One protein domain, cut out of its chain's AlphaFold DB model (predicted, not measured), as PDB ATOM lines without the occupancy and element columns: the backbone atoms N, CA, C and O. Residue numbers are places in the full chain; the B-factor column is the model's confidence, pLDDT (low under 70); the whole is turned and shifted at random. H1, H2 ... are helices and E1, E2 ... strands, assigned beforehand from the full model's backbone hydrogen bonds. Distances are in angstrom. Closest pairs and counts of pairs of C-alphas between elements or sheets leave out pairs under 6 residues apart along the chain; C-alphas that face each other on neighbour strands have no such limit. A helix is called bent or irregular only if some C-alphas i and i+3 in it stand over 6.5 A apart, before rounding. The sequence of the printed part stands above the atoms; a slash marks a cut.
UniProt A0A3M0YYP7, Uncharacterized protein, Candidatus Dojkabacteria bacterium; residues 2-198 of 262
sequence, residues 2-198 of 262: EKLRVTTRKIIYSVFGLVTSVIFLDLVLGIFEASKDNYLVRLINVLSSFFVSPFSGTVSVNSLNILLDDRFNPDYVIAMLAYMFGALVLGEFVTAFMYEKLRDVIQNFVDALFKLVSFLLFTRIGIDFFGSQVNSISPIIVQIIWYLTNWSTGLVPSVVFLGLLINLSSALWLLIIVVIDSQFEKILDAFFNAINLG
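What this domain is: This is residues 2 to 198 of the 262 residues of an uncharacterized protein of Candidatus Dojkabacteria bacterium (UniProt A0A3M0YYP7). Four long helices, H1, H4, H5 and the bent H7, lie side by side in a row, each running opposite to its neighbour, and make a thin slab. H2 packs steeply across residues 19 to 29 of H1 and meets residues 75 to 79 of H4 with its own last residues, 51 to 55; H6 crosses H5 on the same side of the slab, and a small hairpin of E1 and E2 sits beyond the end of H5; residues 193 to 198 stick out. The 197 printed residues hold named elements in the order H1 H2 H3 H4 H5 H6 E1 E2 H7; the class is mostly helix, and E1 and E2 form an antiparallel sheet. The whole is only just loose, close to compact, with a radius of gyration of the C-alphas of 20.0 A and spans of 71 by 45 by 27 A.

How they stand to each other: H1, residues 2 to 31, touches H4, residues 74 to 96, opposite ways at a shallow tilt of 2 degrees; their closest C-alphas, Arg 9 and Gly 91, are 5.1 A apart. H2, residues 39 to 55, has a kink of 28 degrees near residue 49 and is only just irregular, with C-alphas 51 and 54 6.9 A apart. It touches residues 19 to 29 of H1, closest at C-alphas 23 and 48, 4.8 A. H3, residues 65 to 68, touches no helix. H4 and H5, residues 102 to 129, form a helical hairpin at a shallow tilt of 7 degrees, closest at C-alphas 96 and 108, 5.0 A. H6, residues 140 to 152, is irregular, with C-alphas 148 and 151 7.6 A apart; it touches H5 about perpendicular at 78 degrees, closest at C-alphas 120 and 145, 5.9 A. E1, residues 159 to 161, and E2, residues 164 to 166, form an antiparallel hairpin, with N 159 and O 166 2.9 A apart, within hydrogen-bond range. H7, residues 168 to 196, was assigned as one helix by its hydrogen bonds but is bent: C-alphas 182 and 185 are 7.1 A apart, and its arms H7a, residues 168 to 182, and H7b, residues 185 to 196, stand at a steep tilt of 46 degrees. H7a touches H5 opposite ways at a shallow tilt of 18 degrees, closest at C-alphas 118 and 174, 5.9 A. Every O i to N i+4 pair is within hydrogen-bond range in H1, H4, H5, H7a and H7b, against 11 of 13 in H2 and 7 of 9 in H6; H3 is too short for such a pair.

Where its parts are: H1 begins at C-alpha 2, (67.728, 15.871, 6.013), and is 42.7 A long. H2 measures 24.9 A, H4 33.3 A and H5 40.0 A, the last ending at C-alpha 129, (31.544, 10.570, 22.385). H7b ends at C-alpha 196, (64.337, 41.497, 9.721).

The domain as a whole: The C-alphas of Asp 37 and Gly 198, the two farthest apart, are 72.7 A apart. The printed part has no cut, and no link is long. Mean pLDDT of the printed part is 80.2; it is under 70 in residues 58 to 72, 130 to 138, 162 to 164 and 196 to 198.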
ATOM      1  N   GLU A   2      68.976  16.378   6.615       77.25
ATOM      2  CA  GLU A   2      67.728  15.871   6.013       77.25
ATOM      3  C   GLU A   2      67.551  14.339   6.061       77.25
ATOM      4  O   GLU A   2      66.505  13.853   6.485       77.25
ATOM      5  N   LYS A   3      68.594  13.561   5.728       82.00
ATOM      6  CA  LYS A   3      68.547  12.087   5.823       82.00
ATOM      7  C   LYS A   3      68.223  11.591   7.236       82.00
ATOM      8  O   LYS A   3      67.473  10.635   7.381       82.00
ATOM      9  N   LEU A   4      68.764  12.246   8.266       84.25
ATOM     10  CA  LEU A   4      68.515  11.883   9.661       84.25
ATOM     11  C   LEU A   4      67.045  12.125  10.024       84.25
ATOM     12  O   LEU A   4      66.393  11.237  10.561       84.25
ATOM     13  N   ARG A   5      66.497  13.275   9.619       81.50
ATOM     14  CA  ARG A   5      65.095  13.655   9.834       81.50
ATOM     15  C   ARG A   5      64.109  12.648   9.240       81.50
ATOM     16  O   ARG A   5      63.179  12.212   9.917       81.50
ATOM     17  N   VAL A   6      64.324  12.272   7.979       85.44
ATOM     18  CA  VAL A   6      63.476  11.295   7.280       85.44
ATOM     19  C   VAL A   6      63.544   9.936   7.974       85.44
ATOM     20  O   VAL A   6      62.511   9.300   8.180       85.44
ATOM     21  N   THR A   7      64.740   9.500   8.373       87.81
ATOM     22  CA  THR A   7      64.929   8.235   9.092       87.81
ATOM     23  C   THR A   7      64.223   8.243  10.447       87.81
ATOM     24  O   THR A   7      63.507   7.294  10.754       87.81
ATOM     25  N   THR A   8      64.337   9.319  11.228       86.75
ATOM     26  CA  THR A   8      63.673   9.425  12.534       86.75
ATOM     27  C   THR A   8      62.150   9.371  12.414       86.75
ATOM     28  O   THR A   8      61.522   8.604  13.140       86.75
ATOM     29  N   ARG A   9      61.545  10.088  11.451       85.31
ATOM     30  CA  ARG A   9      60.093   9.983  11.195       85.31
ATOM     31  C   ARG A   9      59.680   8.568  10.818       85.31
ATOM     32  O   ARG A   9      58.705   8.058  11.355       85.31
ATOM     33  N   LYS A  10      60.437   7.917   9.930       88.12
ATOM     34  CA  LYS A  10      60.163   6.531   9.528       88.12
ATOM     35  C   LYS A  10      60.188   5.583  10.721       88.12
ATOM     36  O   LYS A  10      59.297   4.748  10.820       88.12
ATOM     37  N   ILE A  11      61.164   5.721  11.620       90.88
ATOM     38  CA  ILE A  11      61.255   4.889  12.828       90.88
ATOM     39  C   ILE A  11      60.028   5.106  13.715       90.88
ATOM     40  O   ILE A  11      59.376   4.131  14.075       90.88
ATOM     41  N   ILE A  12      59.674   6.362  14.005       90.06
ATOM     42  CA  ILE A  12      58.507   6.695  14.835       90.06
ATOM     43  C   ILE A  12      57.237   6.098  14.219       90.06
ATOM     44  O   ILE A  12      56.564   5.296  14.861       90.06
ATOM     45  N   TYR A  13      56.948   6.390  12.949       90.75
ATOM     46  CA  TYR A  13      55.754   5.858  12.291       90.75
ATOM     47  C   TYR A  13      55.748   4.333  12.192       90.75
ATOM     48  O   TYR A  13      54.686   3.734  12.306       90.75
ATOM     49  N   SER A  14      56.908   3.690  12.040       92.12
ATOM     50  CA  SER A  14      56.987   2.225  12.015       92.12
ATOM     51  C   SER A  14      56.663   1.618  13.379       92.12
ATOM     52  O   SER A  14      55.901   0.661  13.449       92.12
ATOM     53  N   VAL A  15      57.192   2.184  14.469       92.94
ATOM     54  CA  VAL A  15      56.929   1.694  15.832       92.94
ATOM     55  C   VAL A  15      55.449   1.839  16.179       92.94
ATOM     56  O   VAL A  15      54.807   0.860  16.553       92.94
ATOM     57  N   PHE A  16      54.877   3.028  15.996       92.62
ATOM     58  CA  PHE A  16      53.456   3.252  16.270       92.62
ATOM     59  C   PHE A  16      52.543   2.498  15.290       92.62
ATOM     60  O   PHE A  16      51.481   2.016  15.683       92.62
ATOM     61  N   GLY A  17      52.964   2.334  14.033       90.44
ATOM     62  CA  GLY A  17      52.276   1.518  13.032       90.44
ATOM     63  C   GLY A  17      52.201   0.043  13.428       90.44
ATOM     64  O   GLY A  17      51.156  -0.586  13.280       90.44
ATOM     65  N   LEU A  18      53.273  -0.507  14.003       93.31
ATOM     66  CA  LEU A  18      53.273  -1.872  14.534       93.31
ATOM     67  C   LEU A  18      52.327  -2.011  15.731       93.31
ATOM     68  O   LEU A  18      51.521  -2.936  15.751       93.31
ATOM     69  N   VAL A  19      52.378  -1.076  16.685       93.69
ATOM     70  CA  VAL A  19      51.475  -1.071  17.853       93.69
ATOM     71  C   VAL A  19      50.011  -1.038  17.412       93.69
ATOM     72  O   VAL A  19      49.219  -1.889  17.809       93.69
ATOM     73  N   THR A  20      49.657  -0.098  16.536       92.75
ATOM     74  CA  THR A  20      48.285   0.049  16.023       92.75
ATOM     75  C   THR A  20      47.830  -1.162  15.213       92.75
ATOM     76  O   THR A  20      46.679  -1.569  15.344       92.75
ATOM     77  N   SER A  21      48.725  -1.795  14.447       92.38
ATOM     78  CA  SER A  21      48.418  -3.029  13.713       92.38
ATOM     79  C   SER A  21      48.112  -4.201  14.646       92.38
ATOM     80  O   SER A  21      47.194  -4.965  14.368       92.38
ATOM     81  N   VAL A  22      48.840  -4.339  15.760       93.44
ATOM     82  CA  VAL A  22      48.579  -5.389  16.760       93.44
ATOM     83  C   VAL A  22      47.202  -5.204  17.402       93.44
ATOM     84  O   VAL A  22      46.445  -6.167  17.484       93.44
ATOM     85  N   ILE A  23      46.858  -3.974  17.797       92.12
ATOM     86  CA  ILE A  23      45.545  -3.658  18.387       92.12
ATOM     87  C   ILE A  23      44.422  -3.896  17.365       92.12
ATOM     88  O   ILE A  23      43.395  -4.488  17.691       92.12
ATOM     89  N   PHE A  24      44.626  -3.476  16.113       91.25
ATOM     90  CA  PHE A  24      43.659  -3.685  15.036       91.25
ATOM     91  C   PHE A  24      43.430  -5.171  14.742       91.25
ATOM     92  O   PHE A  24      42.289  -5.593  14.577       91.25
ATOM     93  N   LEU A  25      44.501  -5.969  14.693       91.12
ATOM     94  CA  LEU A  25      44.401  -7.411  14.478       91.12
ATOM     95  C   LEU A  25      43.591  -8.086  15.584       91.12
ATOM     96  O   LEU A  25      42.734  -8.902  15.266       91.12
ATOM     97  N   ASP A  26      43.817  -7.731  16.848       88.88
ATOM     98  CA  ASP A  26      43.027  -8.259  17.967       88.88
ATOM     99  C   ASP A  26      41.542  -7.888  17.836       88.88
ATOM    100  O   ASP A  26      40.669  -8.750  17.905       88.88
ATOM    101  N   LEU A  27      41.244  -6.624  17.508       85.94
ATOM    102  CA  LEU A  27      39.872  -6.163  17.278       85.94
ATOM    103  C   LEU A  27      39.183  -6.949  16.149       85.94
ATOM    104  O   LEU A  27      38.041  -7.381  16.297       85.94
ATOM    105  N   VAL A  28      39.880  -7.185  15.036       87.38
ATOM    106  CA  VAL A  28      39.374  -7.993  13.916       87.38
ATOM    107  C   VAL A  28      39.155  -9.450  14.338       87.38
ATOM    108  O   VAL A  28      38.104 -10.019  14.045       87.38
ATOM    109  N   LEU A  29      40.108 -10.057  15.048       87.31
ATOM    110  CA  LEU A  29      39.993 -11.431  15.547       87.31
ATOM    111  C   LEU A  29      38.830 -11.590  16.537       87.31
ATOM    112  O   LEU A  29      38.160 -12.624  16.511       87.31
ATOM    113  N   GLY A  30      38.561 -10.570  17.355       81.38
ATOM    114  CA  GLY A  30      37.401 -10.506  18.243       81.38
ATOM    115  C   GLY A  30      36.075 -10.473  17.480       81.38
ATOM    116  O   GLY A  30      35.172 -11.244  17.800       81.38
ATOM    117  N   ILE A  31      35.978  -9.656  16.424       82.25
ATOM    118  CA  ILE A  31      34.781  -9.571  15.567       82.25
ATOM    119  C   ILE A  31      34.487 -10.910  14.872       82.25
ATOM    120  O   ILE A  31      33.326 -11.303  14.766       82.25
ATOM    121  N   PHE A  32      35.524 -11.614  14.411       85.25
ATOM    122  CA  PHE A  32      35.395 -12.897  13.707       85.25
ATOM    123  C   PHE A  32      35.405 -14.133  14.624       85.25
ATOM    124  O   PHE A  32      35.482 -15.250  14.115       85.25
ATOM    125  N   GLU A  33      35.333 -13.960  15.949       82.62
ATOM    126  CA  GLU A  33      35.311 -15.055  16.935       82.62
ATOM    127  C   GLU A  33      36.471 -16.061  16.775       82.62
ATOM    128  O   GLU A  33      36.304 -17.278  16.890       82.62
ATOM    129  N   ALA A  34      37.683 -15.568  16.508       82.38
ATOM    130  CA  ALA A  34      38.843 -16.440  16.373       82.38
ATOM    131  C   ALA A  34      39.104 -17.226  17.673       82.38
ATOM    132  O   ALA A  34      39.126 -16.662  18.771       82.38
ATOM    133  N   SER A  35      39.343 -18.537  17.552       83.06
ATOM    134  CA  SER A  35      39.599 -19.392  18.717       83.06
ATOM    135  C   SER A  35      40.823 -18.910  19.503       83.06
ATOM    136  O   SER A  35      41.934 -18.810  18.972       83.06
ATOM    137  N   LYS A  36      40.618 -18.679  20.803       77.25
ATOM    138  CA  LYS A  36      41.668 -18.291  21.758       77.25
ATOM    139  C   LYS A  36      42.636 -19.433  22.088       77.25
ATOM    140  O   LYS A  36      43.672 -19.180  22.702       77.25
ATOM    141  N   ASP A  37      42.335 -20.656  21.651       84.44
ATOM    142  CA  ASP A  37      43.217 -21.816  21.805       84.44
ATOM    143  C   ASP A  37      44.363 -21.799  20.783       84.44
ATOM    144  O   ASP A  37      45.390 -22.453  20.972       84.44
ATOM    145  N   ASN A  38      44.230 -21.011  19.710       90.50
ATOM    146  CA  ASN A  38      45.314 -20.786  18.767       90.50
ATOM    147  C   ASN A  38      46.408 -19.919  19.413       90.50
ATOM    148  O   ASN A  38      46.167 -18.787  19.837       90.50
ATOM    149  N   TYR A  39      47.637 -20.436  19.423       89.50
ATOM    150  CA  TYR A  39      48.803 -19.754  19.982       89.50
ATOM    151  C   TYR A  39      49.015 -18.340  19.414       89.50
ATOM    152  O   TYR A  39      49.327 -17.422  20.170       89.50
ATOM    153  N   LEU A  40      48.809 -18.141  18.104       88.38
ATOM    154  CA  LEU A  40      48.981 -16.835  17.459       88.38
ATOM    155  C   LEU A  40      47.915 -15.831  17.902       88.38
ATOM    156  O   LEU A  40      48.248 -14.688  18.199       88.38
ATOM    157  N   VAL A  41      46.656 -16.268  17.998       87.94
ATOM    158  CA  VAL A  41      45.551 -15.431  18.496       87.94
ATOM    159  C   VAL A  41      45.831 -15.035  19.940       87.94
ATOM    160  O   VAL A  41      45.791 -13.860  20.286       87.94
ATOM    161  N   ARG A  42      46.239 -15.989  20.782       88.38
ATOM    162  CA  ARG A  42      46.590 -15.709  22.177       88.38
ATOM    163  C   ARG A  42      47.751 -14.721  22.309       88.38
ATOM    164  O   ARG A  42      47.696 -13.848  23.173       88.38
ATOM    165  N   LEU A  43      48.786 -14.839  21.475       90.75
ATOM    166  CA  LEU A  43      49.912 -13.903  21.465       90.75
ATOM    167  C   LEU A  43      49.463 -12.484  21.090       90.75
ATOM    168  O   LEU A  43      49.835 -11.533  21.776       90.75
ATOM    169  N   ILE A  44      48.652 -12.350  20.035       91.69
ATOM    170  CA  ILE A  44      48.095 -11.062  19.599       91.69
ATOM    171  C   ILE A  44      47.266 -10.440  20.725       91.69
ATOM    172  O   ILE A  44      47.512  -9.287  21.071       91.69
ATOM    173  N   ASN A  45      46.397 -11.218  21.374       88.38
ATOM    174  CA  ASN A  45      45.565 -10.739  22.479       88.38
ATOM    175  C   ASN A  45      46.405 -10.237  23.662       88.38
ATOM    176  O   ASN A  45      46.083  -9.215  24.260       88.38
ATOM    177  N   VAL A  46      47.496 -10.931  24.014       90.00
ATOM    178  CA  VAL A  46      48.386 -10.509  25.112       90.00
ATOM    179  C   VAL A  46      49.099  -9.200  24.771       90.00
ATOM    180  O   VAL A  46      49.138  -8.289  25.598       90.00
ATOM    181  N   LEU A  47      49.647  -9.092  23.558       91.75
ATOM    182  CA  LEU A  47      50.344  -7.883  23.116       91.75
ATOM    183  C   LEU A  47      49.387  -6.693  23.006       91.75
ATOM    184  O   LEU A  47      49.686  -5.609  23.500       91.75
ATOM    185  N   SER A  48      48.224  -6.904  22.404       91.75
ATOM    186  CA  SER A  48      47.171  -5.901  22.297       91.75
ATOM    187  C   SER A  48      46.684  -5.454  23.677       91.75
ATOM    188  O   SER A  48      46.694  -4.259  23.961       91.75
ATOM    189  N   SER A  49      46.405  -6.387  24.594       88.56
ATOM    190  CA  SER A  49      46.017  -6.063  25.977       88.56
ATOM    191  C   SER A  49      47.066  -5.217  26.700       88.56
ATOM    192  O   SER A  49      46.710  -4.306  27.445       88.56
ATOM    193  N   PHE A  50      48.359  -5.466  26.466       90.50
ATOM    194  CA  PHE A  50      49.433  -4.637  27.017       90.50
ATOM    195  C   PHE A  50      49.372  -3.190  26.500       90.50
ATOM    196  O   PHE A  50      49.507  -2.255  27.287       90.50
ATOM    197  N   PHE A  51      49.123  -2.990  25.202       90.69
ATOM    198  CA  PHE A  51      49.008  -1.652  24.608       90.69
ATOM    199  C   PHE A  51      47.679  -0.950  24.921       90.69
ATOM    200  O   PHE A  51      47.638   0.274  25.003       90.69
ATOM    201  N   VAL A  52      46.593  -1.699  25.123       88.19
ATOM    202  CA  VAL A  52      45.271  -1.149  25.461       88.19
ATOM    203  C   VAL A  52      45.135  -0.880  26.963       88.19
ATOM    204  O   VAL A  52      44.400   0.023  27.349       88.19
ATOM    205  N   SER A  53      45.878  -1.585  27.826       85.81
ATOM    206  CA  SER A  53      45.803  -1.442  29.291       85.81
ATOM    207  C   SER A  53      45.829   0.007  29.807       85.81
ATOM    208  O   SER A  53      45.009   0.312  30.678       85.81
ATOM    209  N   PRO A  54      46.673   0.927  29.294       82.75
ATOM    210  CA  PRO A  54      46.685   2.322  29.744       82.75
ATOM    211  C   PRO A  54      45.389   3.097  29.458       82.75
ATOM    212  O   PRO A  54      45.201   4.187  29.993       82.75
ATOM    213  N   PHE A  55      44.524   2.545  28.610       79.62
ATOM    214  CA  PHE A  55      43.232   3.087  28.200       79.62
ATOM    215  C   PHE A  55      42.064   2.219  28.693       79.62
ATOM    216  O   PHE A  55      40.914   2.530  28.401       79.62
ATOM    217  N   SER A  56      42.329   1.139  29.434       77.94
ATOM    218  CA  SER A  56      41.276   0.239  29.910       77.94
ATOM    219  C   SER A  56      40.341   0.929  30.905       77.94
ATOM    220  O   SER A  56      40.793   1.604  31.827       77.94
ATOM    221  N   GLY A  57      39.029   0.770  30.723       70.00
ATOM    222  CA  GLY A  57      38.031   1.440  31.560       70.00
ATOM    223  C   GLY A  57      37.905   2.934  31.261       70.00
ATOM    224  O   GLY A  57      37.410   3.688  32.101       70.00
ATOM    225  N   THR A  58      38.350   3.376  30.077       66.56
ATOM    226  CA  THR A  58      38.059   4.736  29.610       66.56
ATOM    227  C   THR A  58      36.566   4.876  29.376       66.56
ATOM    228  O   THR A  58      35.988   5.886  29.759       66.56
ATOM    229  N   VAL A  59      35.916   3.869  28.800       65.25
ATOM    230  CA  VAL A  59      34.487   3.929  28.493       65.25
ATOM    231  C   VAL A  59      33.667   3.144  29.517       65.25
ATOM    232  O   VAL A  59      33.829   1.937  29.669       65.25
ATOM    233  N   SER A  60      32.735   3.822  30.194       58.88
ATOM    234  CA  SER A  60      31.707   3.173  31.018       58.88
ATOM    235  C   SER A  60      30.522   2.809  30.124       58.88
ATOM    236  O   SER A  60      29.653   3.635  29.841       58.88
ATOM    237  N   VAL A  61      30.522   1.580  29.614       55.81
ATOM    238  CA  VAL A  61      29.550   1.104  28.622       55.81
ATOM    239  C   VAL A  61      28.213   0.742  29.295       55.81
ATOM    240  O   VAL A  61      27.798  -0.408  29.297       55.81
ATOM    241  N   ASN A  62      27.504   1.712  29.882       53.25
ATOM    242  CA  ASN A  62      26.152   1.463  30.413       53.25
ATOM    243  C   ASN A  62      25.051   1.590  29.337       53.25
ATOM    244  O   ASN A  62      23.985   1.003  29.491       53.25
ATOM    245  N   SER A  63      25.288   2.324  28.243       48.97
ATOM    246  CA  SER A  63      24.299   2.579  27.173       48.97
ATOM    247  C   SER A  63      24.663   1.967  25.812       48.97
ATOM    248  O   SER A  63      23.775   1.666  25.018       48.97
ATOM    249  N   LEU A  64      25.951   1.736  25.544       50.09
ATOM    250  CA  LEU A  64      26.462   1.220  24.263       50.09
ATOM    251  C   LEU A  64      26.395  -0.317  24.135       50.09
ATOM    252  O   LEU A  64      26.449  -0.831  23.019       50.09
ATOM    253  N   ASN A  65      26.175  -1.036  25.245       48.53
ATOM    254  CA  ASN A  65      25.977  -2.494  25.262       48.53
ATOM    255  C   ASN A  65      24.736  -2.938  24.470       48.53
ATOM    256  O   ASN A  65      24.647  -4.088  24.059       48.53
ATOM    257  N   ILE A  66      23.786  -2.029  24.211       50.59
ATOM    258  CA  ILE A  66      22.590  -2.333  23.411       50.59
ATOM    259  C   ILE A  66      22.911  -2.359  21.903       50.59
ATOM    260  O   ILE A  66      22.195  -3.005  21.142       50.59
ATOM    261  N   LEU A  67      23.975  -1.680  21.453       51.00
ATOM    262  CA  LEU A  67      24.276  -1.503  20.025       51.00
ATOM    263  C   LEU A  67      25.488  -2.292  19.518       51.00
ATOM    264  O   LEU A  67      25.542  -2.556  18.320       51.00
ATOM    265  N   LEU A  68      26.454  -2.644  20.374       54.53
ATOM    266  CA  LEU A  68      27.731  -3.209  19.914       54.53
ATOM    267  C   LEU A  68      28.047  -4.640  20.371       54.53
ATOM    268  O   LEU A  68      29.059  -5.172  19.915       54.53
ATOM    269  N   ASP A  69      27.160  -5.285  21.140       55.53
ATOM    270  CA  ASP A  69      27.360  -6.638  21.696       55.53
ATOM    271  C   ASP A  69      28.643  -6.714  22.569       55.53
ATOM    272  O   ASP A  69      29.532  -5.864  22.482       55.53
ATOM    273  N   ASP A  70      28.815  -7.737  23.407       58.38
ATOM    274  CA  ASP A  70      30.021  -7.895  24.263       58.38
ATOM    275  C   ASP A  70      31.332  -8.108  23.451       58.38
ATOM    276  O   ASP A  70      32.406  -8.385  23.989       58.38
ATOM    277  N   ARG A  71      31.245  -7.998  22.121       63.09
ATOM    278  CA  ARG A  71      32.273  -8.293  21.119       63.09
ATOM    279  C   ARG A  71      33.174  -7.103  20.805       63.09
ATOM    280  O   ARG A  71      34.251  -7.297  20.244       63.09
ATOM    281  N   PHE A  72      32.748  -5.882  21.123       69.00
ATOM    282  CA  PHE A  72      33.481  -4.667  20.784       69.00
ATOM    283  C   PHE A  72      33.832  -3.872  22.036       69.00
ATOM    284  O   PHE A  72      32.967  -3.301  22.697       69.00
ATOM    285  N   ASN A  73      35.128  -3.785  22.335       75.00
ATOM    286  CA  ASN A  73      35.620  -2.919  23.395       75.00
ATOM    287  C   ASN A  73      36.084  -1.569  22.799       75.00
ATOM    288  O   ASN A  73      37.104  -1.532  22.102       75.00
ATOM    289  N   PRO A  74      35.389  -0.450  23.076       75.06
ATOM    290  CA  PRO A  74      35.739   0.869  22.541       75.06
ATOM    291  C   PRO A  74      37.099   1.398  23.030       75.06
ATOM    292  O   PRO A  74      37.690   2.245  22.356       75.06
ATOM    293  N   ASP A  75      37.654   0.865  24.125       79.69
ATOM    294  CA  ASP A  75      39.000   1.218  24.598       79.69
ATOM    295  C   ASP A  75      40.076   0.908  23.536       79.69
ATOM    296  O   ASP A  75      41.080   1.616  23.442       79.69
ATOM    297  N   TYR A  76      39.847  -0.090  22.671       83.56
ATOM    298  CA  TYR A  76      40.746  -0.431  21.561       83.56
ATOM    299  C   TYR A  76      40.805   0.685  20.523       83.56
ATOM    300  O   TYR A  76      41.880   1.035  20.038       83.56
ATOM    301  N   VAL A  77      39.652   1.276  20.200       81.38
ATOM    302  CA  VAL A  77      39.570   2.386  19.245       81.38
ATOM    303  C   VAL A  77      40.241   3.625  19.816       81.38
ATOM    304  O   VAL A  77      41.017   4.277  19.115       81.38
ATOM    305  N   ILE A  78      40.009   3.924  21.096       79.56
ATOM    306  CA  ILE A  78      40.666   5.045  21.775       79.56
ATOM    307  C   ILE A  78      42.185   4.845  21.785       79.56
ATOM    308  O   ILE A  78      42.915   5.768  21.422       79.56
ATOM    309  N   ALA A  79      42.667   3.644  22.121       85.00
ATOM    310  CA  ALA A  79      44.091   3.323  22.100       85.00
ATOM    311  C   ALA A  79      44.688   3.481  20.691       85.00
ATOM    312  O   ALA A  79      45.712   4.145  20.527       85.00
ATOM    313  N   MET A  80      44.032   2.942  19.656       87.19
ATOM    314  CA  MET A  80      44.475   3.098  18.267       87.19
ATOM    315  C   MET A  80      44.580   4.568  17.860       87.19
ATOM    316  O   MET A  80      45.616   4.974  17.332       87.19
ATOM    317  N   LEU A  81      43.551   5.374  18.137       80.25
ATOM    318  CA  LEU A  81      43.570   6.805  17.834       80.25
ATOM    319  C   LEU A  81      44.700   7.502  18.600       80.25
ATOM    320  O   LEU A  81      45.505   8.208  17.991       80.25
ATOM    321  N   ALA A  82      44.837   7.243  19.902       82.12
ATOM    322  CA  ALA A  82      45.900   7.815  20.722       82.12
ATOM    323  C   ALA A  82      47.299   7.509  20.161       82.12
ATOM    324  O   ALA A  82      48.130   8.412  20.051       82.12
ATOM    325  N   TYR A  83      47.553   6.268  19.742       87.19
ATOM    326  CA  TYR A  83      48.829   5.880  19.143       87.19
ATOM    327  C   TYR A  83      49.036   6.472  17.742       87.19
ATOM    328  O   TYR A  83      50.120   6.985  17.462       87.19
ATOM    329  N   MET A  84      48.025   6.459  16.868       85.06
ATOM    330  CA  MET A  84      48.133   7.041  15.522       85.06
ATOM    331  C   MET A  84      48.479   8.530  15.578       85.06
ATOM    332  O   MET A  84      49.420   8.981  14.922       85.06
ATOM    333  N   PHE A  85      47.758   9.296  16.394       78.06
ATOM    334  CA  PHE A  85      48.011  10.724  16.535       78.06
ATOM    335  C   PHE A  85      49.276  11.022  17.347       78.06
ATOM    336  O   PHE A  85      50.018  11.941  16.995       78.06
ATOM    337  N   GLY A  86      49.581  10.223  18.374       81.62
ATOM    338  CA  GLY A  86      50.843  10.319  19.107       81.62
ATOM    339  C   GLY A  86      52.054  10.188  18.180       81.62
ATOM    340  O   GLY A  86      53.014  10.947  18.313       81.62
ATOM    341  N   ALA A  87      51.979   9.310  17.176       86.38
ATOM    342  CA  ALA A  87      53.013   9.167  16.155       86.38
ATOM    343  C   ALA A  87      53.194  10.437  15.311       86.38
ATOM    344  O   ALA A  87      54.329  10.816  15.011       86.38
ATOM    345  N   LEU A  88      52.093  11.094  14.924       83.00
ATOM    346  CA  LEU A  88      52.115  12.342  14.154       83.00
ATOM    347  C   LEU A  88      52.796  13.457  14.948       83.00
ATOM    348  O   LEU A  88      53.779  14.028  14.476       83.00
ATOM    349  N   VAL A  89      52.334  13.701  16.178       80.06
ATOM    350  CA  VAL A  89      52.859  14.773  17.034       80.06
ATOM    351  C   VAL A  89      54.326  14.525  17.387       80.06
ATOM    352  O   VAL A  89      55.160  15.411  17.218       80.06
ATOM    353  N   LEU A  90      54.676  13.311  17.829       84.25
ATOM    354  CA  LEU A  90      56.057  12.967  18.184       84.25
ATOM    355  C   LEU A  90      56.982  13.055  16.962       84.25
ATOM    356  O   LEU A  90      58.100  13.564  17.058       84.25
ATOM    357  N   GLY A  91      56.508  12.575  15.810       83.94
ATOM    358  CA  GLY A  91      57.235  12.614  14.549       83.94
ATOM    359  C   GLY A  91      57.593  14.034  14.135       83.94
ATOM    360  O   GLY A  91      58.700  14.279  13.662       83.94
ATOM    361  N   GLU A  92      56.698  14.987  14.350       79.44
ATOM    362  CA  GLU A  92      56.958  16.380  14.016       79.44
ATOM    363  C   GLU A  92      57.802  17.091  15.062       79.44
ATOM    364  O   GLU A  92      58.810  17.702  14.698       79.44
ATOM    365  N   PHE A  93      57.476  16.909  16.342       80.31
ATOM    366  CA  PHE A  93      58.201  17.504  17.459       80.31
ATOM    367  C   PHE A  93      59.689  17.140  17.430       80.31
ATOM    368  O   PHE A  93      60.550  18.016  17.463       80.31
ATOM    369  N   VAL A  94      60.013  15.852  17.271       83.25
ATOM    370  CA  VAL A  94      61.408  15.392  17.197       83.25
ATOM    371  C   VAL A  94      62.115  15.970  15.968       83.25
ATOM    372  O   VAL A  94      63.300  16.301  16.031       83.25
ATOM    373  N   THR A  95      61.405  16.146  14.851       79.25
ATOM    374  CA  THR A  95      62.009  16.735  13.648       79.25
ATOM    375  C   THR A  95      62.174  18.245  13.687       79.25
ATOM    376  O   THR A  95      63.063  18.747  12.995       79.25
ATOM    377  N   ALA A  96      61.388  18.962  14.492       76.56
ATOM    378  CA  ALA A  96      61.485  20.412  14.637       76.56
ATOM    379  C   ALA A  96      62.879  20.842  15.133       76.56
ATOM    380  O   ALA A  96      63.457  21.797  14.620       76.56
ATOM    381  N   PHE A  97      63.487  20.068  16.036       77.81
ATOM    382  CA  PHE A  97      64.837  20.337  16.556       77.81
ATOM    383  C   PHE A  97      65.974  19.986  15.582       77.81
ATOM    384  O   PHE A  97      67.138  20.253  15.865       77.81
ATOM    385  N   MET A  98      65.664  19.395  14.424       81.94
ATOM    386  CA  MET A  98      66.648  19.017  13.403       81.94
ATOM    387  C   MET A  98      66.743  20.028  12.247       81.94
ATOM    388  O   MET A  98      67.295  19.700  11.190       81.94
ATOM    389  N   TYR A  99      66.156  21.219  12.382       77.94
ATOM    390  CA  TYR A  99      66.277  22.302  11.400       77.94
ATOM    391  C   TYR A  99      67.500  23.184  11.667       77.94
ATOM    392  O   TYR A  99      67.908  23.379  12.805       77.94
ATOM    393  N   GLU A 100      68.092  23.707  10.590       72.44
ATOM    394  CA  GLU A 100      69.333  24.496  10.656       72.44
ATOM    395  C   GLU A 100      69.075  25.978  10.957       72.44
ATOM    396  O   GLU A 100      69.918  26.647  11.550       72.44
ATOM    397  N   LYS A 101      67.907  26.504  10.571       81.12
ATOM    398  CA  LYS A 101      67.527  27.897  10.822       81.12
ATOM    399  C   LYS A 101      66.586  27.981  12.013       81.12
ATOM    400  O   LYS A 101      65.586  27.272  12.058       81.12
ATOM    401  N   LEU A 102      66.845  28.931  12.911       79.19
ATOM    402  CA  LEU A 102      65.986  29.202  14.068       79.19
ATOM    403  C   LEU A 102      64.531  29.497  13.661       79.19
ATOM    404  O   LEU A 102      63.615  29.027  14.325       79.19
ATOM    405  N   ARG A 103      64.316  30.225  12.554       81.06
ATOM    406  CA  ARG A 103      62.974  30.481  11.999       81.06
ATOM    407  C   ARG A 103      62.227  29.178  11.723       81.06
ATOM    408  O   ARG A 103      61.105  29.018  12.188       81.06
ATOM    409  N   ASP A 104      62.877  28.254  11.023       79.50
ATOM    410  CA  ASP A 104      62.282  26.972  10.663       79.50
ATOM    411  C   ASP A 104      62.039  26.125  11.925       79.50
ATOM    412  O   ASP A 104      60.991  25.500  12.049       79.50
ATOM    413  N   VAL A 105      62.955  26.147  12.904       81.44
ATOM    414  CA  VAL A 105      62.761  25.478  14.205       81.44
ATOM    415  C   VAL A 105      61.512  26.011  14.913       81.44
ATOM    416  O   VAL A 105      60.670  25.219  15.325       81.44
ATOM    417  N   ILE A 106      61.363  27.337  15.026       84.38
ATOM    418  CA  ILE A 106      60.212  27.972  15.687       84.38
ATOM    419  C   ILE A 106      58.912  27.638  14.950       84.38
ATOM    420  O   ILE A 106      57.933  27.277  15.593       84.38
ATOM    421  N   GLN A 107      58.907  27.702  13.616       83.31
ATOM    422  CA  GLN A 107      57.738  27.343  12.807       83.31
ATOM    423  C   GLN A 107      57.300  25.897  13.043       83.31
ATOM    424  O   GLN A 107      56.152  25.661  13.402       83.31
ATOM    425  N   ASN A 108      58.227  24.943  12.929       82.81
ATOM    426  CA  ASN A 108      57.915  23.524  13.126       82.81
ATOM    427  C   ASN A 108      57.554  23.204  14.586       82.81
ATOM    428  O   ASN A 108      56.783  22.285  14.843       82.81
ATOM    429  N   PHE A 109      58.105  23.940  15.553       83.62
ATOM    430  CA  PHE A 109      57.749  23.780  16.959       83.62
ATOM    431  C   PHE A 109      56.315  24.241  17.236       83.62
ATOM    432  O   PHE A 109      55.576  23.541  17.925       83.62
ATOM    433  N   VAL A 110      55.904  25.396  16.701       86.69
ATOM    434  CA  VAL A 110      54.536  25.885  16.906       86.69
ATOM    435  C   VAL A 110      53.512  25.044  16.137       86.69
ATOM    436  O   VAL A 110      52.467  24.730  16.698       86.69
ATOM    437  N   ASP A 111      53.838  24.593  14.925       83.94
ATOM    438  CA  ASP A 111      53.042  23.606  14.175       83.94
ATOM    439  C   ASP A 111      52.826  22.317  14.999       83.94
ATOM    440  O   ASP A 111      51.698  21.871  15.221       83.94
ATOM    441  N   ALA A 112      53.898  21.784  15.599       83.12
ATOM    442  CA  ALA A 112      53.801  20.631  16.492       83.12
ATOM    443  C   ALA A 112      52.935  20.909  17.740       83.12
ATOM    444  O   ALA A 112      52.216  20.015  18.195       83.12
ATOM    445  N   LEU A 113      52.966  22.129  18.295       87.56
ATOM    446  CA  LEU A 113      52.088  22.520  19.404       87.56
ATOM    447  C   LEU A 113      50.616  22.575  18.980       87.56
ATOM    448  O   LEU A 113      49.769  22.054  19.706       87.56
ATOM    449  N   PHE A 114      50.290  23.154  17.822       89.31
ATOM    450  CA  PHE A 114      48.911  23.179  17.329       89.31
ATOM    451  C   PHE A 114      48.375  21.777  17.071       89.31
ATOM    452  O   PHE A 114      47.238  21.475  17.445       89.31
ATOM    453  N   LYS A 115      49.204  20.880  16.535       85.44
ATOM    454  CA  LYS A 115      48.839  19.470  16.359       85.44
ATOM    455  C   LYS A 115      48.708  18.726  17.675       85.44
ATOM    456  O   LYS A 115      47.790  17.922  17.803       85.44
ATOM    457  N   LEU A 116      49.541  19.026  18.672       86.31
ATOM    458  CA  LEU A 116      49.380  18.489  20.025       86.31
ATOM    459  C   LEU A 116      48.044  18.927  20.637       86.31
ATOM    460  O   LEU A 116      47.305  18.092  21.154       86.31
ATOM    461  N   VAL A 117      47.703  20.215  20.562       89.12
ATOM    462  CA  VAL A 117      46.429  20.722  21.097       89.12
ATOM    463  C   VAL A 117      45.244  20.130  20.330       89.12
ATOM    464  O   VAL A 117      44.280  19.678  20.948       89.12
ATOM    465  N   SER A 118      45.335  20.055  19.000       86.62
ATOM    466  CA  SER A 118      44.319  19.423  18.151       86.62
ATOM    467  C   SER A 118      44.132  17.949  18.500       86.62
ATOM    468  O   SER A 118      43.002  17.483  18.611       86.62
ATOM    469  N   PHE A 119      45.224  17.225  18.750       85.44
ATOM    470  CA  PHE A 119      45.192  15.840  19.206       85.44
ATOM    471  C   PHE A 119      44.492  15.695  20.558       85.44
ATOM    472  O   PHE A 119      43.628  14.831  20.713       85.44
ATOM    473  N   LEU A 120      44.841  16.538  21.531       87.31
ATOM    474  CA  LEU A 120      44.224  16.497  22.853       87.31
ATOM    475  C   LEU A 120      42.714  16.757  22.762       87.31
ATOM    476  O   LEU A 120      41.936  16.019  23.365       87.31
ATOM    477  N   LEU A 121      42.286  17.746  21.970       87.88
ATOM    478  CA  LEU A 121      40.866  18.036  21.749       87.88
ATOM    479  C   LEU A 121      40.148  16.918  20.999       87.88
ATOM    480  O   LEU A 121      39.055  16.531  21.396       87.88
ATOM    481  N   PHE A 122      40.757  16.372  19.948       85.56
ATOM    482  CA  PHE A 122      40.190  15.253  19.204       85.56
ATOM    483  C   PHE A 122      40.007  14.026  20.101       85.56
ATOM    484  O   PHE A 122      38.943  13.410  20.109       85.56
ATOM    485  N   THR A 123      41.014  13.709  20.917       80.19
ATOM    486  CA  THR A 123      40.944  12.586  21.857       80.19
ATOM    487  C   THR A 123      39.893  12.835  22.929       80.19
ATOM    488  O   THR A 123      39.126  11.929  23.236       80.19
ATOM    489  N   ARG A 124      39.784  14.070  23.442       81.62
ATOM    490  CA  ARG A 124      38.698  14.459  24.349       81.62
ATOM    491  C   ARG A 124      37.329  14.240  23.708       81.62
ATOM    492  O   ARG A 124      36.477  13.637  24.339       81.62
ATOM    493  N   ILE A 125      37.124  14.680  22.467       81.94
ATOM    494  CA  ILE A 125      35.859  14.470  21.748       81.94
ATOM    495  C   ILE A 125      35.572  12.975  21.602       81.94
ATOM    496  O   ILE A 125      34.437  12.569  21.809       81.94
ATOM    497  N   GLY A 126      36.581  12.155  21.291       77.69
ATOM    498  CA  GLY A 126      36.437  10.699  21.252       77.69
ATOM    499  C   GLY A 126      36.012  10.116  22.602       77.69
ATOM    500  O   GLY A 126      35.067   9.338  22.663       77.69
ATOM    501  N   ILE A 127      36.659  10.533  23.690       76.50
ATOM    502  CA  ILE A 127      36.331  10.122  25.065       76.50
ATOM    503  C   ILE A 127      34.893  10.541  25.436       76.50
ATOM    504  O   ILE A 127      34.119   9.707  25.913       76.50
ATOM    505  N   ASP A 128      34.525  11.798  25.166       76.38
ATOM    506  CA  ASP A 128      33.187  12.353  25.407       76.38
ATOM    507  C   ASP A 128      32.131  11.595  24.578       76.38
ATOM    508  O   ASP A 128      31.086  11.218  25.111       76.38
ATOM    509  N   PHE A 129      32.431  11.292  23.306       75.88
ATOM    510  CA  PHE A 129      31.544  10.570  22.385       75.88
ATOM    511  C   PHE A 129      31.145   9.204  22.935       75.88
ATOM    512  O   PHE A 129      29.975   8.837  22.876       75.88
ATOM    513  N   PHE A 130      32.086   8.479  23.541       69.75
ATOM    514  CA  PHE A 130      31.805   7.196  24.180       69.75
ATOM    515  C   PHE A 130      31.147   7.322  25.570       69.75
ATOM    516  O   PHE A 130      30.896   6.314  26.222       69.75
ATOM    517  N   GLY A 131      30.816   8.532  26.032       60.78
ATOM    518  CA  GLY A 131      30.107   8.753  27.296       60.78
ATOM    519  C   GLY A 131      30.977   8.546  28.537       60.78
ATOM    520  O   GLY A 131      30.454   8.324  29.630       60.78
ATOM    521  N   SER A 132      32.301   8.610  28.385       61.78
ATOM    522  CA  SER A 132      33.221   8.542  29.515       61.78
ATOM    523  C   SER A 132      33.048   9.764  30.414       61.78
ATOM    524  O   SER A 132      33.170  10.902  29.964       61.78
ATOM    525  N   GLN A 133      32.771   9.536  31.696       59.94
ATOM    526  CA  GLN A 133      32.880  10.568  32.724       59.94
ATOM    527  C   GLN A 133      34.191  10.358  33.475       59.94
ATOM    528  O   GLN A 133      34.472   9.247  33.934       59.94
ATOM    529  N   VAL A 134      34.996  11.415  33.611       57.50
ATOM    530  CA  VAL A 134      36.212  11.347  34.426       57.50
ATOM    531  C   VAL A 134      35.843  11.268  35.899       57.50
ATOM    532  O   VAL A 134      35.350  12.227  36.488       57.50
ATOM    533  N   ASN A 135      36.147  10.111  36.482       56.75
ATOM    534  CA  ASN A 135      36.033   9.815  37.902       56.75
ATOM    535  C   ASN A 135      37.427   9.459  38.448       56.75
ATOM    536  O   ASN A 135      38.377   9.253  37.693       56.75
ATOM    537  N   SER A 136      37.559   9.311  39.767       55.69
ATOM    538  CA  SER A 136      38.823   8.925  40.424       55.69
ATOM    539  C   SER A 136      39.400   7.568  39.981       55.69
ATOM    540  O   SER A 136      40.552   7.273  40.285       55.69
ATOM    541  N   ILE A 137      38.618   6.752  39.265       62.88
ATOM    542  CA  ILE A 137      38.988   5.415  38.769       62.88
ATOM    543  C   ILE A 137      39.427   5.462  37.287       62.88
ATOM    544  O   ILE A 137      39.952   4.483  36.766       62.88
ATOM    545  N   SER A 138      39.250   6.592  36.594       68.38
ATOM    546  CA  SER A 138      39.600   6.713  35.173       68.38
ATOM    547  C   SER A 138      41.115   6.578  34.945       68.38
ATOM    548  O   SER A 138      41.898   7.011  35.796       68.38
ATOM    549  N   PRO A 139      41.571   6.055  33.795       72.88
ATOM    550  CA  PRO A 139      42.999   5.936  33.509       72.88
ATOM    551  C   PRO A 139      43.741   7.276  33.556       72.88
ATOM    552  O   PRO A 139      43.212   8.310  33.144       72.88
ATOM    553  N   ILE A 140      45.001   7.262  34.003       78.00
ATOM    554  CA  ILE A 140      45.820   8.480  34.170       78.00
ATOM    555  C   ILE A 140      45.911   9.284  32.864       78.00
ATOM    556  O   ILE A 140      45.820  10.508  32.888       78.00
ATOM    557  N   ILE A 141      46.050   8.612  31.717       74.44
ATOM    558  CA  ILE A 141      46.128   9.274  30.407       74.44
ATOM    559  C   ILE A 141      44.837  10.048  30.107       74.44
ATOM    560  O   ILE A 141      44.896  11.199  29.679       74.44
ATOM    561  N   VAL A 142      43.679   9.450  30.394       75.81
ATOM    562  CA  VAL A 142      42.361  10.081  30.231       75.81
ATOM    563  C   VAL A 142      42.242  11.297  31.142       75.81
ATOM    564  O   VAL A 142      41.838  12.364  30.683       75.81
ATOM    565  N   GLN A 143      42.660  11.170  32.404       77.00
ATOM    566  CA  GLN A 143      42.670  12.288  33.348       77.00
ATOM    567  C   GLN A 143      43.539  13.440  32.832       77.00
ATOM    568  O   GLN A 143      43.075  14.576  32.775       77.00
ATOM    569  N   ILE A 144      44.772  13.159  32.394       82.69
ATOM    570  CA  ILE A 144      45.686  14.170  31.842       82.69
ATOM    571  C   ILE A 144      45.044  14.882  30.649       82.69
ATOM    572  O   ILE A 144      45.018  16.111  30.624       82.69
ATOM    573  N   ILE A 145      44.495  14.134  29.685       83.12
ATOM    574  CA  ILE A 145      43.828  14.716  28.513       83.12
ATOM    575  C   ILE A 145      42.674  15.609  28.959       83.12
ATOM    576  O   ILE A 145      42.570  16.749  28.501       83.12
ATOM    577  N   TRP A 146      41.838  15.133  29.881       81.25
ATOM    578  CA  TRP A 146      40.681  15.872  30.368       81.25
ATOM    579  C   TRP A 146      41.073  17.172  31.069       81.25
ATOM    580  O   TRP A 146      40.492  18.218  30.771       81.25
ATOM    581  N   TYR A 147      42.084  17.133  31.942       85.69
ATOM    582  CA  TYR A 147      42.618  18.311  32.626       85.69
ATOM    583  C   TYR A 147      43.219  19.311  31.637       85.69
ATOM    584  O   TYR A 147      42.878  20.495  31.679       85.69
ATOM    585  N   LEU A 148      44.050  18.840  30.703       87.81
ATOM    586  CA  LEU A 148      44.702  19.689  29.704       87.81
ATOM    587  C   LEU A 148      43.723  20.331  28.723       87.81
ATOM    588  O   LEU A 148      44.065  21.335  28.104       87.81
ATOM    589  N   THR A 149      42.520  19.781  28.569       88.69
ATOM    590  CA  THR A 149      41.516  20.276  27.617       88.69
ATOM    591  C   THR A 149      40.291  20.883  28.287       88.69
ATOM    592  O   THR A 149      39.361  21.285  27.588       88.69
ATOM    593  N   ASN A 150      40.249  20.973  29.621       86.25
ATOM    594  CA  ASN A 150      39.041  21.392  30.340       86.25
ATOM    595  C   ASN A 150      38.597  22.819  29.993       86.25
ATOM    596  O   ASN A 150      37.404  23.105  29.934       86.25
ATOM    597  N   TRP A 151      39.560  23.681  29.668       87.25
ATOM    598  CA  TRP A 151      39.335  25.041  29.174       87.25
ATOM    599  C   TRP A 151      38.506  25.098  27.879       87.25
ATOM    600  O   TRP A 151      37.929  26.136  27.573       87.25
ATOM    601  N   SER A 152      38.422  23.997  27.125       86.44
ATOM    602  CA  SER A 152      37.653  23.920  25.877       86.44
ATOM    603  C   SER A 152      36.154  23.675  26.082       86.44
ATOM    604  O   SER A 152      35.404  23.562  25.112       86.44
ATOM    605  N   THR A 153      35.689  23.569  27.328       83.56
ATOM    606  CA  THR A 153      34.283  23.273  27.637       83.56
ATOM    607  C   THR A 153      33.486  24.508  28.035       83.56
ATOM    608  O   THR A 153      34.046  25.506  28.482       83.56
ATOM    609  N   GLY A 154      32.163  24.439  27.868       77.50
ATOM    610  CA  GLY A 154      31.234  25.447  28.386       77.50
ATOM    611  C   GLY A 154      30.882  26.601  27.443       77.50
ATOM    612  O   GLY A 154      30.071  27.435  27.831       77.50
ATOM    613  N   LEU A 155      31.416  26.657  26.214       79.31
ATOM    614  CA  LEU A 155      30.991  27.665  25.226       79.31
ATOM    615  C   LEU A 155      29.646  27.325  24.577       79.31
ATOM    616  O   LEU A 155      28.833  28.211  24.327       79.31
ATOM    617  N   VAL A 156      29.431  26.046  24.272       83.94
ATOM    618  CA  VAL A 156      28.229  25.532  23.603       83.94
ATOM    619  C   VAL A 156      27.708  24.343  24.410       83.94
ATOM    620  O   VAL A 156      28.526  23.528  24.849       83.94
ATOM    621  N   PRO A 157      26.384  24.225  24.630       77.38
ATOM    622  CA  PRO A 157      25.819  23.096  25.356       77.38
ATOM    623  C   PRO A 157      26.131  21.766  24.660       77.38
ATOM    624  O   PRO A 157      26.119  21.668  23.431       77.38
ATOM    625  N   SER A 158      26.390  20.735  25.461       80.50
ATOM    626  CA  SER A 158      26.541  19.366  24.969       80.50
ATOM    627  C   SER A 158      25.197  18.815  24.495       80.50
ATOM    628  O   SER A 158      24.156  19.092  25.093       80.50
ATOM    629  N   VAL A 159      25.225  18.002  23.444       79.50
ATOM    630  CA  VAL A 159      24.038  17.337  22.894       79.50
ATOM    631  C   VAL A 159      24.166  15.841  23.130       79.50
ATOM    632  O   VAL A 159      25.212  15.257  22.860       79.50
ATOM    633  N   VAL A 160      23.099  15.219  23.625       75.56
ATOM    634  CA  VAL A 160      23.023  13.761  23.752       75.56
ATOM    635  C   VAL A 160      22.297  13.209  22.531       75.56
ATOM    636  O   VAL A 160      21.156  13.586  22.268       75.56
ATOM    637  N   PHE A 161      22.943  12.316  21.784       70.00
ATOM    638  CA  PHE A 161      22.361  11.657  20.616       70.00
ATOM    639  C   PHE A 161      22.575  10.147  20.717       70.00
ATOM    640  O   PHE A 161      23.708   9.694  20.824       70.00
ATOM    641  N   LEU A 162      21.491   9.362  20.714       67.44
ATOM    642  CA  LEU A 162      21.538   7.893  20.835       67.44
ATOM    643  C   LEU A 162      22.356   7.379  22.044       67.44
ATOM    644  O   LEU A 162      23.022   6.355  21.963       67.44
ATOM    645  N   GLY A 163      22.322   8.098  23.172       63.25
ATOM    646  CA  GLY A 163      23.081   7.742  24.380       63.25
ATOM    647  C   GLY A 163      24.564   8.133  24.356       63.25
ATOM    648  O   GLY A 163      25.255   7.886  25.343       63.25
ATOM    649  N   LEU A 164      25.032   8.765  23.275       68.19
ATOM    650  CA  LEU A 164      26.373   9.332  23.119       68.19
ATOM    651  C   LEU A 164      26.356  10.813  23.500       68.19
ATOM    652  O   LEU A 164      25.411  11.531  23.153       68.19
ATOM    653  N   LEU A 165      27.393  11.281  24.193       72.00
ATOM    654  CA  LEU A 165      27.520  12.680  24.597       72.00
ATOM    655  C   LEU A 165      28.447  13.410  23.623       72.00
ATOM    656  O   LEU A 165      29.638  13.142  23.542       72.00
ATOM    657  N   ILE A 166      27.904  14.369  22.879       75.12
ATOM    658  CA  ILE A 166      28.685  15.190  21.956       75.12
ATOM    659  C   ILE A 166      28.912  16.552  22.600       75.12
ATOM    660  O   ILE A 166      27.996  17.368  22.736       75.12
ATOM    661  N   ASN A 167      30.160  16.815  22.973       79.31
ATOM    662  CA  ASN A 167      30.583  18.107  23.488       79.31
ATOM    663  C   ASN A 167      30.880  19.074  22.331       79.31
ATOM    664  O   ASN A 167      32.000  19.154  21.818       79.31
ATOM    665  N   LEU A 168      29.852  19.815  21.908       83.38
ATOM    666  CA  LEU A 168      29.948  20.773  20.801       83.38
ATOM    667  C   LEU A 168      30.979  21.882  21.059       83.38
ATOM    668  O   LEU A 168      31.575  22.387  20.111       83.38
ATOM    669  N   SER A 169      31.230  22.231  22.324       87.69
ATOM    670  CA  SER A 169      32.233  23.232  22.703       87.69
ATOM    671  C   SER A 169      33.644  22.791  22.307       87.69
ATOM    672  O   SER A 169      34.377  23.547  21.668       87.69
ATOM    673  N   SER A 170      34.018  21.548  22.621       86.38
ATOM    674  CA  SER A 170      35.338  21.013  22.268       86.38
ATOM    675  C   SER A 170      35.499  20.827  20.756       86.38
ATOM    676  O   SER A 170      36.570  21.110  20.221       86.38
ATOM    677  N   ALA A 171      34.431  20.440  20.049       86.25
ATOM    678  CA  ALA A 171      34.428  20.375  18.586       86.25
ATOM    679  C   ALA A 171      34.608  21.759  17.934       86.25
ATOM    680  O   ALA A 171      35.368  21.900  16.974       86.25
ATOM    681  N   LEU A 172      33.965  22.794  18.482       88.75
ATOM    682  CA  LEU A 172      34.122  24.170  18.012       88.75
ATOM    683  C   LEU A 172      35.559  24.671  18.209       88.75
ATOM    684  O   LEU A 172      36.137  25.246  17.290       88.75
ATOM    685  N   TRP A 173      36.155  24.416  19.376       91.69
ATOM    686  CA  TRP A 173      37.555  24.761  19.632       91.69
ATOM    687  C   TRP A 173      38.520  24.054  18.691       91.69
ATOM    688  O   TRP A 173      39.463  24.685  18.215       91.69
ATOM    689  N   LEU A 174      38.273  22.778  18.388       90.44
ATOM    690  CA  LEU A 174      39.074  22.043  17.416       90.44
ATOM    691  C   LEU A 174      39.026  22.733  16.044       90.44
ATOM    692  O   LEU A 174      40.069  22.960  15.439       90.44
ATOM    693  N   LEU A 175      37.837  23.142  15.590       89.56
ATOM    694  CA  LEU A 175      37.678  23.870  14.328       89.56
ATOM    695  C   LEU A 175      38.418  25.216  14.342       89.56
ATOM    696  O   LEU A 175      39.134  25.528  13.393       89.56
ATOM    697  N   ILE A 176      38.287  25.993  15.421       90.31
ATOM    698  CA  ILE A 176      38.992  27.275  15.581       90.31
ATOM    699  C   ILE A 176      40.506  27.071  15.493       90.31
ATOM    700  O   ILE A 176      41.184  27.806  14.779       90.31
ATOM    701  N   ILE A 177      41.035  26.063  16.185       91.25
ATOM    702  CA  ILE A 177      42.470  25.784  16.212       91.25
ATOM    703  C   ILE A 177      42.979  25.374  14.834       91.25
ATOM    704  O   ILE A 177      43.984  25.921  14.398       91.25
ATOM    705  N   VAL A 178      42.262  24.506  14.118       87.44
ATOM    706  CA  VAL A 178      42.622  24.116  12.742       87.44
ATOM    707  C   VAL A 178      42.654  25.333  11.808       87.44
ATOM    708  O   VAL A 178      43.552  25.465  10.975       87.44
ATOM    709  N   VAL A 179      41.700  26.258  11.952       89.06
ATOM    710  CA  VAL A 179      41.689  27.497  11.161       89.06
ATOM    711  C   VAL A 179      42.881  28.386  11.518       89.06
ATOM    712  O   VAL A 179      43.553  28.873  10.608       89.06
ATOM    713  N   ILE A 180      43.169  28.587  12.807       89.75
ATOM    714  CA  ILE A 180      44.314  29.392  13.260       89.75
ATOM    715  C   ILE A 180      45.625  28.789  12.754       89.75
ATOM    716  O   ILE A 180      46.427  29.519  12.175       89.75
ATOM    717  N   ASP A 181      45.802  27.478  12.908       87.31
ATOM    718  CA  ASP A 181      46.978  26.726  12.467       87.31
ATOM    719  C   ASP A 181      47.250  26.957  10.971       87.31
ATOM    720  O   ASP A 181      48.332  27.398  10.583       87.31
ATOM    721  N   SER A 182      46.206  26.861  10.134       86.06
ATOM    722  CA  SER A 182      46.311  27.104   8.685       86.06
ATOM    723  C   SER A 182      46.791  28.513   8.296       86.06
ATOM    724  O   SER A 182      47.296  28.722   7.190       86.06
ATOM    725  N   GLN A 183      46.600  29.506   9.170       87.69
ATOM    726  CA  GLN A 183      47.045  30.882   8.933       87.69
ATOM    727  C   GLN A 183      48.339  31.214   9.678       87.69
ATOM    728  O   GLN A 183      48.952  32.249   9.399       87.69
ATOM    729  N   PHE A 184      48.773  30.362  10.606       86.19
ATOM    730  CA  PHE A 184      49.833  30.692  11.544       86.19
ATOM    731  C   PHE A 184      51.197  30.837  10.869       86.19
ATOM    732  O   PHE A 184      51.949  31.753  11.204       86.19
ATOM    733  N   GLU A 185      51.486  30.023   9.848       80.12
ATOM    734  CA  GLU A 185      52.707  30.159   9.044       80.12
ATOM    735  C   GLU A 185      52.839  31.566   8.442       80.12
ATOM    736  O   GLU A 185      53.896  32.189   8.534       80.12
ATOM    737  N   LYS A 186      51.742  32.118   7.905       84.19
ATOM    738  CA  LYS A 186      51.723  33.465   7.309       84.19
ATOM    739  C   LYS A 186      51.950  34.552   8.356       84.19
ATOM    740  O   LYS A 186      52.609  35.551   8.071       84.19
ATOM    741  N   ILE A 187      51.404  34.363   9.558       86.19
ATOM    742  CA  ILE A 187      51.566  35.297  10.679       86.19
ATOM    743  C   ILE A 187      53.022  35.296  11.152       86.19
ATOM    744  O   ILE A 187      53.618  36.365  11.294       86.19
ATOM    745  N   LEU A 188      53.622  34.116  11.337       83.38
ATOM    746  CA  LEU A 188      55.034  33.991  11.699       83.38
ATOM    747  C   LEU A 188      55.951  34.566  10.619       83.38
ATOM    748  O   LEU A 188      56.910  35.266  10.940       83.38
ATOM    749  N   ASP A 189      55.654  34.317   9.347       82.56
ATOM    750  CA  ASP A 189      56.403  34.882   8.228       82.56
ATOM    751  C   ASP A 189      56.372  36.409   8.239       82.56
ATOM    752  O   ASP A 189      57.417  37.054   8.130       82.56
ATOM    753  N   ALA A 190      55.187  36.999   8.416       83.31
ATOM    754  CA  ALA A 190      55.030  38.441   8.546       83.31
ATOM    755  C   ALA A 190      55.805  38.989   9.756       83.31
ATOM    756  O   ALA A 190      56.477  40.013   9.635       83.31
ATOM    757  N   PHE A 191      55.779  38.283  10.889       84.75
ATOM    758  CA  PHE A 191      56.498  38.658  12.106       84.75
ATOM    759  C   PHE A 191      58.023  38.636  11.920       84.75
ATOM    760  O   PHE A 191      58.698  39.622  12.215       84.75
ATOM    761  N   PHE A 192      58.582  37.561  11.358       82.06
ATOM    762  CA  PHE A 192      60.018  37.487  11.074       82.06
ATOM    763  C   PHE A 192      60.457  38.503  10.017       82.06
ATOM    764  O   PHE A 192      61.554  39.050  10.118       82.06
ATOM    765  N   ASN A 193      59.615  38.790   9.022       79.81
ATOM    766  CA  ASN A 193      59.894  39.837   8.041       79.81
ATOM    767  C   ASN A 193      59.860  41.235   8.677       79.81
ATOM    768  O   ASN A 193      60.710  42.059   8.348       79.81
ATOM    769  N   ALA A 194      58.940  41.492   9.611       79.12
ATOM    770  CA  ALA A 194      58.876  42.741  10.369       79.12
ATOM    771  C   ALA A 194      60.123  42.960  11.241       79.12
ATOM    772  O   ALA A 194      60.630  44.076  11.312       79.12
ATOM    773  N   ILE A 195      60.656  41.898  11.849       75.56
ATOM    774  CA  ILE A 195      61.879  41.961  12.664       75.56
ATOM    775  C   ILE A 195      63.133  42.117  11.789       75.56
ATOM    776  O   ILE A 195      64.014  42.912  12.106       75.56
ATOM    777  N   ASN A 196      63.203  41.416  10.653       64.88
ATOM    778  CA  ASN A 196      64.337  41.497   9.721       64.88
ATOM    779  C   ASN A 196      64.350  42.773   8.857       64.88
ATOM    780  O   ASN A 196      65.309  43.000   8.121       64.88
ATOM    781  N   LEU A 197      63.332  43.637   8.947       50.22
ATOM    782  CA  LEU A 197      63.346  44.978   8.344       50.22
ATOM    783  C   LEU A 197      64.299  45.960   9.062       50.22
ATOM    784  O   LEU A 197      64.425  47.103   8.627       50.22
ATOM    785  N   GLY A 198      65.005  45.516  10.110       41.69
ATOM    786  CA  GLY A 198      66.107  46.250  10.736       41.69
ATOM    787  C   GLY A 198      67.463  46.124  10.030       41.69
ATOM    788  O   GLY A 198      68.337  46.947  10.292       41.69
TER     789      GLY A 198